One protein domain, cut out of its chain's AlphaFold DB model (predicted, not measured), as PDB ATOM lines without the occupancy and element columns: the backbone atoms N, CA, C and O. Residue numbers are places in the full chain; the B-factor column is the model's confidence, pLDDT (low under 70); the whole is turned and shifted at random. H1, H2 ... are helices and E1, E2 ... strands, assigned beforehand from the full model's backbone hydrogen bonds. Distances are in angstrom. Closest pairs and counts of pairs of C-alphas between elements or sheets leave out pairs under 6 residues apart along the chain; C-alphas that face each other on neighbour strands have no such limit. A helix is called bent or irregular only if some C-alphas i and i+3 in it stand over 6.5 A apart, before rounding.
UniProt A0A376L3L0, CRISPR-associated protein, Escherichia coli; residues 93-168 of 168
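This is residues 93 to 168 of the 168 residues of the protein "CRISPR-associated protein" of Escherichia coli (UniProt A0A376L3L0). There is little regular structure: a short antiparallel sheet of E1 and E2 has residues 109 to 110 paired with E1 and residues 130 to 131 paired with E2, H1 packs mainly on E2 through residues 122 to 127, H2 follows E2, and residues 149 to 168 form a long stretch with no named element. Residues 148 to 155 stick out. The 76 printed residues run E1, H1, E2, H2, mixed in class, with 24 in named elements. The whole is only just loose, close to compact, with radius of gyration of the C-alphas 13.8 A and spans 44 by 35 by 23 A.

Find C-alpha 98 at (49.397, -19.798, 44.188); E1 runs to 101, 10.1 A. H1, residues 120 to 127, spans 11.6 A and is only just irregular: C-alphas 121 and 124 are 6.7 A apart. E2, 135 to 138, spans 9.2 A; H2, 141 to 148, spans 10.5 A, ending at (53.495, -11.979, 28.312).

Between E1 and E2, antiparallel at 158 degrees, find N 98 and O 138, 2.8 A. The closest C-alphas of H1 and E2, Gly 125 and Glu 137, are 4.9 A apart. H1 and H2 are close but not clearly touching, Ile 127 to Val 143 being the closest C-alphas at 6.5 A, and about perpendicular at 80 degrees. E1 and H2 are apart. Every O i to N i+4 pair is within hydrogen-bond range in H2, 2 of 4 in H1.

The farthest C-alphas, Lys 152 and Thr 168, are 47.6 A apart. The printed part has no cut; the E1 to H1 link is long. Residues 150 and 163 to 168 have pLDDT under 70.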
ATOM      1  N   HIS A  93      57.614 -21.148  44.068       91.75
ATOM      2  CA  HIS A  93      58.120 -22.051  43.057       91.75
ATOM      3  C   HIS A  93      57.628 -21.607  41.668       91.75
ATOM      4  O   HIS A  93      56.416 -21.508  41.461       91.75
ATOM      5  N   PRO A  94      58.518 -21.383  40.681       93.88
ATOM      6  CA  PRO A  94      58.121 -20.826  39.383       93.88
ATOM      7  C   PRO A  94      57.137 -21.683  38.576       93.88
ATOM      8  O   PRO A  94      56.453 -21.167  37.691       93.88
ATOM      9  N   LEU A  95      57.071 -22.987  38.865       94.06
ATOM     10  CA  LEU A  95      56.177 -23.945  38.200       94.06
ATOM     11  C   LEU A  95      54.895 -24.232  38.992       94.06
ATOM     12  O   LEU A  95      54.133 -25.123  38.628       94.06
ATOM     13  N   THR A  96      54.664 -23.527  40.099       92.94
ATOM     14  CA  THR A  96      53.521 -23.774  40.979       92.94
ATOM     15  C   THR A  96      52.602 -22.555  40.980       92.94
ATOM     16  O   THR A  96      53.086 -21.440  41.164       92.94
ATOM     17  N   PRO A  97      51.288 -22.729  40.760       93.94
ATOM     18  CA  PRO A  97      50.323 -21.660  40.958       93.94
ATOM     19  C   PRO A  97      50.025 -21.454  42.449       93.94
ATOM     20  O   PRO A  97      50.116 -22.384  43.257       93.94
ATOM     21  N   TYR A  98      49.641 -20.234  42.812       93.88
ATOM     22  CA  TYR A  98      49.397 -19.798  44.188       93.88
ATOM     23  C   TYR A  98      48.068 -19.045  44.315       93.88
ATOM     24  O   TYR A  98      47.529 -18.522  43.343       93.88
ATOM     25  N   ARG A  99      47.555 -18.967  45.542       93.25
ATOM     26  CA  ARG A  99      46.387 -18.171  45.930       93.25
ATOM     27  C   ARG A  99      46.753 -17.249  47.080       93.25
ATOM     28  O   ARG A  99      47.466 -17.659  47.992       93.25
ATOM     29  N   VAL A 100      46.239 -16.026  47.044       93.19
ATOM     30  CA  VAL A 100      46.318 -15.070  48.155       93.19
ATOM     31  C   VAL A 100      44.901 -14.824  48.662       93.19
ATOM     32  O   VAL A 100      44.086 -14.334  47.877       93.19
ATOM     33  N   PRO A 101      44.566 -15.150  49.921       93.19
ATOM     34  CA  PRO A 101      43.249 -14.841  50.467       93.19
ATOM     35  C   PRO A 101      42.937 -13.342  50.368       93.19
ATOM     36  O   PRO A 101      43.795 -12.506  50.634       93.19
ATOM     37  N   LEU A 102      41.698 -12.993  50.015       90.81
ATOM     38  CA  LEU A 102      41.227 -11.601  50.038       90.81
ATOM     39  C   LEU A 102      40.972 -11.097  51.464       90.81
ATOM     40  O   LEU A 102      40.903  -9.892  51.693       90.81
ATOM     41  N   LYS A 103      40.823 -12.017  52.422       90.75
ATOM     42  CA  LYS A 103      40.701 -11.692  53.841       90.75
ATOM     43  C   LYS A 103      42.039 -11.170  54.373       90.75
ATOM     44  O   LYS A 103      43.083 -11.768  54.118       90.75
ATOM     45  N   GLU A 104      41.987 -10.094  55.156       85.25
ATOM     46  CA  GLU A 104      43.171  -9.523  55.804       85.25
ATOM     47  C   GLU A 104      43.914 -10.557  56.663       85.25
ATOM     48  O   GLU A 104      43.301 -11.372  57.360       85.25
ATOM     49  N   GLY A 105      45.246 -10.519  56.593       80.69
ATOM     50  CA  GLY A 105      46.134 -11.425  57.325       80.69
ATOM     51  C   GLY A 105      46.275 -12.828  56.724       80.69
ATOM     52  O   GLY A 105      46.921 -13.675  57.331       80.69
ATOM     53  N   GLY A 106      45.682 -13.102  55.558       79.56
ATOM     54  CA  GLY A 106      45.854 -14.381  54.873       79.56
ATOM     55  C   GLY A 106      47.239 -14.539  54.240       79.56
ATOM     56  O   GLY A 106      47.653 -13.710  53.431       79.56
ATOM     57  N   GLU A 107      47.934 -15.631  54.559       85.75
ATOM     58  CA  GLU A 107      49.185 -15.999  53.886       85.75
ATOM     59  C   GLU A 107      48.912 -16.579  52.493       85.75
ATOM     60  O   GLU A 107      47.912 -17.268  52.267       85.75
ATOM     61  N   PHE A 108      49.811 -16.313  51.542       88.94
ATOM     62  CA  PHE A 108      49.720 -16.932  50.224       88.94
ATOM     63  C   PHE A 108      50.055 -18.424  50.320       88.94
ATOM     64  O   PHE A 108      50.966 -18.829  51.039       88.94
ATOM     65  N   TYR A 109      49.347 -19.260  49.567       90.50
ATOM     66  CA  TYR A 109      49.536 -20.709  49.598       90.50
ATOM     67  C   TYR A 109      49.523 -21.288  48.188       90.50
ATOM     68  O   TYR A 109      48.846 -20.793  47.289       90.50
ATOM     69  N   SER A 110      50.312 -22.340  47.974       90.31
ATOM     70  CA  SER A 110      50.319 -23.060  46.698       90.31
ATOM     71  C   SER A 110      48.962 -23.710  46.454       90.31
ATOM     72  O   SER A 110      48.413 -24.326  47.372       90.31
ATOM     73  N   VAL A 111      48.470 -23.662  45.219       89.81
ATOM     74  CA  VAL A 111      47.269 -24.397  44.818       89.81
ATOM     75  C   VAL A 111      47.544 -25.892  44.963       89.81
ATOM     76  O   VAL A 111      48.479 -26.430  44.368       89.81
ATOM     77  N   LYS A 112      46.739 -26.565  45.789       84.31
ATOM     78  CA  LYS A 112      46.782 -28.017  45.975       84.31
ATOM     79  C   LYS A 112      45.562 -28.648  45.303       84.31
ATOM     80  O   LYS A 112      44.454 -28.138  45.495       84.31
ATOM     81  N   PRO A 113      45.730 -29.745  44.550       74.44
ATOM     82  CA  PRO A 113      44.590 -30.500  44.055       74.44
ATOM     83  C   PRO A 113      43.792 -31.066  45.230       74.44
ATOM     84  O   PRO A 113      44.357 -31.472  46.246       74.44
ATOM     85  N   GLN A 114      42.473 -31.080  45.082       75.31
ATOM     86  CA  GLN A 114      41.572 -31.727  46.029       75.31
ATOM     87  C   GLN A 114      41.351 -33.191  45.618       75.31
ATOM     88  O   GLN A 114      41.621 -33.533  44.466       75.31
ATOM     89  N   PRO A 115      40.815 -34.060  46.497       72.56
ATOM     90  CA  PRO A 115      40.473 -35.446  46.150       72.56
ATOM     91  C   PRO A 115      39.539 -35.610  44.929       72.56
ATOM     92  O   PRO A 115      39.469 -36.693  44.362       72.56
ATOM     93  N   GLY A 116      38.857 -34.544  44.488       73.69
ATOM     94  CA  GLY A 116      38.070 -34.492  43.244       73.69
ATOM     95  C   GLY A 116      38.798 -33.896  42.029       73.69
ATOM     96  O   GLY A 116      38.170 -33.647  41.004       73.69
ATOM     97  N   GLY A 117      40.101 -33.637  42.140       77.62
ATOM     98  CA  GLY A 117      40.889 -32.933  41.135       77.62
ATOM     99  C   GLY A 117      40.609 -31.429  41.085       77.62
ATOM    100  O   GLY A 117      39.931 -30.864  41.943       77.62
ATOM    101  N   LEU A 118      41.187 -30.777  40.077       81.25
ATOM    102  CA  LEU A 118      40.870 -29.394  39.723       81.25
ATOM    103  C   LEU A 118      39.696 -29.412  38.746       81.25
ATOM    104  O   LEU A 118      39.708 -30.173  37.777       81.25
ATOM    105  N   ILE A 119      38.689 -28.579  38.993       83.56
ATOM    106  CA  ILE A 119      37.509 -28.481  38.129       83.56
ATOM    107  C   ILE A 119      37.657 -27.314  37.152       83.56
ATOM    108  O   ILE A 119      38.530 -26.461  37.298       83.56
ATOM    109  N   TRP A 120      36.763 -27.229  36.164       82.56
ATOM    110  CA  TRP A 120      36.743 -26.132  35.185       82.56
ATOM    111  C   TRP A 120      36.821 -24.733  35.826       82.56
ATOM    112  O   TRP A 120      37.461 -23.839  35.285       82.56
ATOM    113  N   ARG A 121      36.218 -24.537  37.006       82.31
ATOM    114  CA  ARG A 121      36.259 -23.245  37.714       82.31
ATOM    115  C   ARG A 121      37.671 -22.835  38.139       82.31
ATOM    116  O   ARG A 121      37.949 -21.644  38.207       82.31
ATOM    117  N   ASP A 122      38.555 -23.799  38.391       85.25
ATOM    118  CA  ASP A 122      39.937 -23.530  38.780       85.25
ATOM    119  C   ASP A 122      40.804 -23.104  37.585       85.25
ATOM    120  O   ASP A 122      41.798 -22.409  37.779       85.25
ATOM    121  N   TRP A 123      40.434 -23.476  36.352       88.00
ATOM    122  CA  TRP A 123      41.276 -23.283  35.162       88.00
ATOM    123  C   TRP A 123      41.673 -21.831  34.917       88.00
ATOM    124  O   TRP A 123      42.829 -21.566  34.595       88.00
ATOM    125  N   LEU A 124      40.746 -20.886  35.092       88.00
ATOM    126  CA  LEU A 124      41.046 -19.469  34.878       88.00
ATOM    127  C   LEU A 124      42.161 -18.982  35.811       88.00
ATOM    128  O   LEU A 124      43.065 -18.295  35.349       88.00
ATOM    129  N   GLY A 125      42.155 -19.410  37.077       89.62
ATOM    130  CA  GLY A 125      43.189 -19.046  38.050       89.62
ATOM    131  C   GLY A 125      44.552 -19.704  37.802       89.62
ATOM    132  O   GLY A 125      45.569 -19.229  38.304       89.62
ATOM    133  N   LEU A 126      44.593 -20.780  37.009       91.19
ATOM    134  CA  LEU A 126      45.840 -21.425  36.584       91.19
ATOM    135  C   LEU A 126      46.471 -20.744  35.366       91.19
ATOM    136  O   LEU A 126      47.671 -20.904  35.149       91.19
ATOM    137  N   ILE A 127      45.667 -20.034  34.569       90.88
ATOM    138  CA  ILE A 127      46.079 -19.448  33.289       90.88
ATOM    139  C   ILE A 127      46.327 -17.950  33.426       90.88
ATOM    140  O   ILE A 127      47.344 -17.464  32.942       90.88
ATOM    141  N   GLU A 128      45.434 -17.222  34.092       90.69
ATOM    142  CA  GLU A 128      45.452 -15.763  34.144       90.69
ATOM    143  C   GLU A 128      45.424 -15.248  35.584       90.69
ATOM    144  O   GLU A 128      44.847 -15.866  36.482       90.69
ATOM    145  N   THR A 129      46.076 -14.107  35.826       93.19
ATOM    146  CA  THR A 129      46.005 -13.476  37.148       93.19
ATOM    147  C   THR A 129      44.620 -12.864  37.316       93.19
ATOM    148  O   THR A 129      44.188 -12.060  36.495       93.19
ATOM    149  N   GLY A 130      43.919 -13.213  38.390       91.25
ATOM    150  CA  GLY A 130      42.537 -12.782  38.570       91.25
ATOM    151  C   GLY A 130      42.069 -12.844  40.012       91.25
ATOM    152  O   GLY A 130      42.826 -13.180  40.920       91.25
ATOM    153  N   LYS A 131      40.799 -12.506  40.227       91.12
ATOM    154  CA  LYS A 131      40.133 -12.654  41.523       91.12
ATOM    155  C   LYS A 131      39.066 -13.736  41.418       91.12
ATOM    156  O   LYS A 131      38.239 -13.695  40.510       91.12
ATOM    157  N   SER A 132      39.091 -14.681  42.347       88.19
ATOM    158  CA  SER A 132      37.970 -15.562  42.665       88.19
ATOM    159  C   SER A 132      37.193 -14.997  43.861       88.19
ATOM    160  O   SER A 132      37.539 -13.940  44.389       88.19
ATOM    161  N   GLU A 133      36.133 -15.686  44.294       86.94
ATOM    162  CA  GLU A 133      35.265 -15.233  45.395       86.94
ATOM    163  C   GLU A 133      36.045 -14.896  46.676       86.94
ATOM    164  O   GLU A 133      35.740 -13.912  47.343       86.94
ATOM    165  N   ASN A 134      37.075 -15.687  46.997       89.31
ATOM    166  CA  ASN A 134      37.812 -15.574  48.257       89.31
ATOM    167  C   ASN A 134      39.313 -15.322  48.081       89.31
ATOM    168  O   ASN A 134      39.997 -15.086  49.077       89.31
ATOM    169  N   ASN A 135      39.847 -15.387  46.857       92.94
ATOM    170  CA  ASN A 135      41.287 -15.318  46.623       92.94
ATOM    171  C   ASN A 135      41.648 -14.437  45.423       92.94
ATOM    172  O   ASN A 135      40.901 -14.313  44.458       92.94
ATOM    173  N   THR A 136      42.855 -13.884  45.451       93.62
ATOM    174  CA  THR A 136      43.588 -13.527  44.238       93.62
ATOM    175  C   THR A 136      44.292 -14.781  43.728       93.62
ATOM    176  O   THR A 136      45.079 -15.393  44.453       93.62
ATOM    177  N   GLU A 137      43.992 -15.168  42.496       94.56
ATOM    178  CA  GLU A 137      44.586 -16.309  41.806       94.56
ATOM    179  C   GLU A 137      45.876 -15.869  41.105       94.56
ATOM    180  O   GLU A 137      45.905 -14.867  40.384       94.56
ATOM    181  N   LEU A 138      46.953 -16.621  41.322       94.75
ATOM    182  CA  LEU A 138      48.265 -16.372  40.745       94.75
ATOM    183  C   LEU A 138      48.704 -17.613  39.953       94.75
ATOM    184  O   LEU A 138      49.145 -18.594  40.557       94.75
ATOM    185  N   PRO A 139      48.661 -17.566  38.611       94.81
ATOM    186  CA  PRO A 139      49.269 -18.587  37.769       94.81
ATOM    187  C   PRO A 139      50.740 -18.810  38.114       94.81
ATOM    188  O   PRO A 139      51.421 -17.902  38.606       94.81
ATOM    189  N   ALA A 140      51.247 -19.998  37.780       95.06
ATOM    190  CA  ALA A 140      52.677 -20.271  37.849       95.06
ATOM    191  C   ALA A 140      53.460 -19.219  37.042       95.06
ATOM    192  O   ALA A 140      53.006 -18.763  35.989       95.06
ATOM    193  N   LEU A 141      54.651 -18.839  37.511       94.06
ATOM    194  CA  LEU A 141      55.461 -17.800  36.864       94.06
ATOM    195  C   LEU A 141      55.742 -18.126  35.392       94.06
ATOM    196  O   LEU A 141      55.676 -17.238  34.548       94.06
ATOM    197  N   VAL A 142      55.987 -19.400  35.069       93.25
ATOM    198  CA  VAL A 142      56.196 -19.846  33.681       93.25
ATOM    199  C   VAL A 142      54.990 -19.553  32.777       93.25
ATOM    200  O   VAL A 142      55.172 -19.168  31.625       93.25
ATOM    201  N   VAL A 143      53.766 -19.651  33.307       93.19
ATOM    202  CA  VAL A 143      52.532 -19.333  32.572       93.19
ATOM    203  C   VAL A 143      52.415 -17.826  32.366       93.19
ATOM    204  O   VAL A 143      52.133 -17.382  31.259       93.19
ATOM    205  N   LYS A 144      52.725 -17.023  33.393       92.50
ATOM    206  CA  LYS A 144      52.738 -15.555  33.269       92.50
ATOM    207  C   LYS A 144      53.737 -15.080  32.213       92.50
ATOM    208  O   LYS A 144      53.410 -14.217  31.405       92.50
ATOM    209  N   LEU A 145      54.942 -15.654  32.207       91.81
ATOM    210  CA  LEU A 145      55.972 -15.348  31.211       91.81
ATOM    211  C   LEU A 145      55.533 -15.757  29.804       91.81
ATOM    212  O   LEU A 145      55.732 -14.995  28.860       91.81
ATOM    213  N   PHE A 146      54.901 -16.925  29.671       89.94
ATOM    214  CA  PHE A 146      54.335 -17.365  28.403       89.94
ATOM    215  C   PHE A 146      53.243 -16.404  27.903       89.94
ATOM    216  O   PHE A 146      53.327 -15.951  26.766       89.94
ATOM    217  N   ASN A 147      52.280 -16.011  28.742       88.06
ATOM    218  CA  ASN A 147      51.214 -15.078  28.349       88.06
ATOM    219  C   ASN A 147      51.753 -13.686  27.983       88.06
ATOM    220  O   ASN A 147      51.218 -13.029  27.092       88.06
ATOM    221  N   ALA A 148      52.818 -13.230  28.651       88.62
ATOM    222  CA  ALA A 148      53.495 -11.979  28.312       88.62
ATOM    223  C   ALA A 148      54.291 -12.074  26.996       88.62
ATOM    224  O   ALA A 148      54.555 -11.058  26.347       88.62
ATOM    225  N   SER A 149      54.683 -13.283  26.585       83.56
ATOM    226  CA  SER A 149      55.381 -13.504  25.323       83.56
ATOM    227  C   SER A 149      54.408 -13.389  24.142       83.56
ATOM    228  O   SER A 149      53.356 -14.018  24.099       83.56
ATOM    229  N   SER A 150      54.751 -12.577  23.139       66.44
ATOM    230  CA  SER A 150      53.916 -12.355  21.944       66.44
ATOM    231  C   SER A 150      54.039 -13.491  20.918       66.44
ATOM    232  O   SER A 150      54.221 -13.243  19.724       66.44
ATOM    233  N   LEU A 151      53.960 -14.747  21.366       75.38
ATOM    234  CA  LEU A 151      53.982 -15.918  20.490       75.38
ATOM    235  C   LEU A 151      52.643 -16.033  19.750       75.38
ATOM    236  O   LEU A 151      51.719 -16.739  20.151       75.38
ATOM    237  N   LYS A 152      52.522 -15.288  18.647       71.06
ATOM    238  CA  LYS A 152      51.342 -15.326  17.781       71.06
ATOM    239  C   LYS A 152      51.201 -16.730  17.177       71.06
ATOM    240  O   LYS A 152      52.156 -17.259  16.625       71.06
ATOM    241  N   GLN A 153      49.988 -17.284  17.242       70.81
ATOM    242  CA  GLN A 153      49.578 -18.562  16.625       70.81
ATOM    243  C   GLN A 153      50.124 -19.853  17.267       70.81
ATOM    244  O   GLN A 153      49.927 -20.934  16.712       70.81
ATOM    245  N   ALA A 154      50.739 -19.792  18.450       77.81
ATOM    246  CA  ALA A 154      51.119 -21.005  19.168       77.81
ATOM    247  C   ALA A 154      49.874 -21.710  19.746       77.81
ATOM    248  O   ALA A 154      49.125 -21.130  20.530       77.81
ATOM    249  N   LYS A 155      49.657 -22.979  19.377       81.12
ATOM    250  CA  LYS A 155      48.719 -23.859  20.089       81.12
ATOM    251  C   LYS A 155      49.433 -24.400  21.319       81.12
ATOM    252  O   LYS A 155      50.384 -25.163  21.174       81.12
ATOM    253  N   VAL A 156      48.989 -24.003  22.506       82.25
ATOM    254  CA  VAL A 156      49.650 -24.374  23.763       82.25
ATOM    255  C   VAL A 156      48.667 -25.064  24.692       82.25
ATOM    256  O   VAL A 156      47.503 -24.680  24.781       82.25
ATOM    257  N   GLY A 157      49.148 -26.116  25.349       85.31
ATOM    258  CA  GLY A 157      48.445 -26.820  26.413       85.31
ATOM    259  C   GLY A 157      49.170 -26.625  27.739       85.31
ATOM    260  O   GLY A 157      50.400 -26.569  27.773       85.31
ATOM    261  N   LEU A 158      48.404 -26.533  28.824       86.25
ATOM    262  CA  LEU A 158      48.935 -26.530  30.182       86.25
ATOM    263  C   LEU A 158      48.906 -27.960  30.728       86.25
ATOM    264  O   LEU A 158      47.847 -28.583  30.781       86.25
ATOM    265  N   TRP A 159      50.062 -28.456  31.161       86.56
ATOM    266  CA  TRP A 159      50.196 -29.766  31.792       86.56
ATOM    267  C   TRP A 159      50.507 -29.587  33.274       86.56
ATOM    268  O   TRP A 159      51.465 -28.905  33.636       86.56
ATOM    269  N   GLY A 160      49.689 -30.196  34.131       82.31
ATOM    270  CA  GLY A 160      49.898 -30.231  35.575       82.31
ATOM    271  C   GLY A 160      50.199 -31.652  36.030       82.31
ATOM    272  O   GLY A 160      49.439 -32.566  35.720       82.31
ATOM    273  N   ILE A 161      51.288 -31.833  36.775       79.75
ATOM    274  CA  ILE A 161      51.635 -33.107  37.412       79.75
ATOM    275  C   ILE A 161      51.390 -32.964  38.906       79.75
ATOM    276  O   ILE A 161      51.785 -31.976  39.526       79.75
ATOM    277  N   LEU A 162      50.723 -33.959  39.479       72.75
ATOM    278  CA  LEU A 162      50.298 -33.956  40.867       72.75
ATOM    279  C   LEU A 162      50.734 -35.263  41.519       72.75
ATOM    280  O   LEU A 162      50.499 -36.339  40.978       72.75
ATOM    281  N   ALA A 163      51.330 -35.164  42.702       66.19
ATOM    282  CA  ALA A 163      51.567 -36.307  43.566       66.19
ATOM    283  C   ALA A 163      50.550 -36.252  44.709       66.19
ATOM    284  O   ALA A 163      50.588 -35.336  45.533       66.19
ATOM    285  N   MET A 164      49.623 -37.210  44.748       56.28
ATOM    286  CA  MET A 164      48.786 -37.417  45.926       56.28
ATOM    287  C   MET A 164      49.548 -38.303  46.903       56.28
ATOM    288  O   MET A 164      49.902 -39.434  46.581       56.28
ATOM    289  N   ILE A 165      49.809 -37.784  48.100       53.59
ATOM    290  CA  ILE A 165      50.329 -38.599  49.193       53.59
ATOM    291  C   ILE A 165      49.124 -39.347  49.761       53.59
ATOM    292  O   ILE A 165      48.275 -38.747  50.416       53.59
ATOM    293  N   SER A 166      49.023 -40.643  49.470       38.12
ATOM    294  CA  SER A 166      48.084 -41.516  50.169       38.12
ATOM    295  C   SER A 166      48.595 -41.685  51.597       38.12
ATOM    296  O   SER A 166      49.670 -42.239  51.816       38.12
ATOM    297  N   THR A 167      47.872 -41.139  52.571       36.00
ATOM    298  CA  THR A 167      48.067 -41.494  53.976       36.00
ATOM    299  C   THR A 167      47.356 -42.825  54.202       36.00
ATOM    300  O   THR A 167      46.146 -42.838  54.429       36.00
ATOM    301  N   THR A 168      48.084 -43.926  54.043       39.03
ATOM    302  CA  THR A 168      47.709 -45.237  54.597       39.03
ATOM    303  C   THR A 168      48.089 -45.312  56.062       39.03
ATOM    304  O   THR A 168      49.219 -44.862  56.367       39.03
TER     305      THR A 168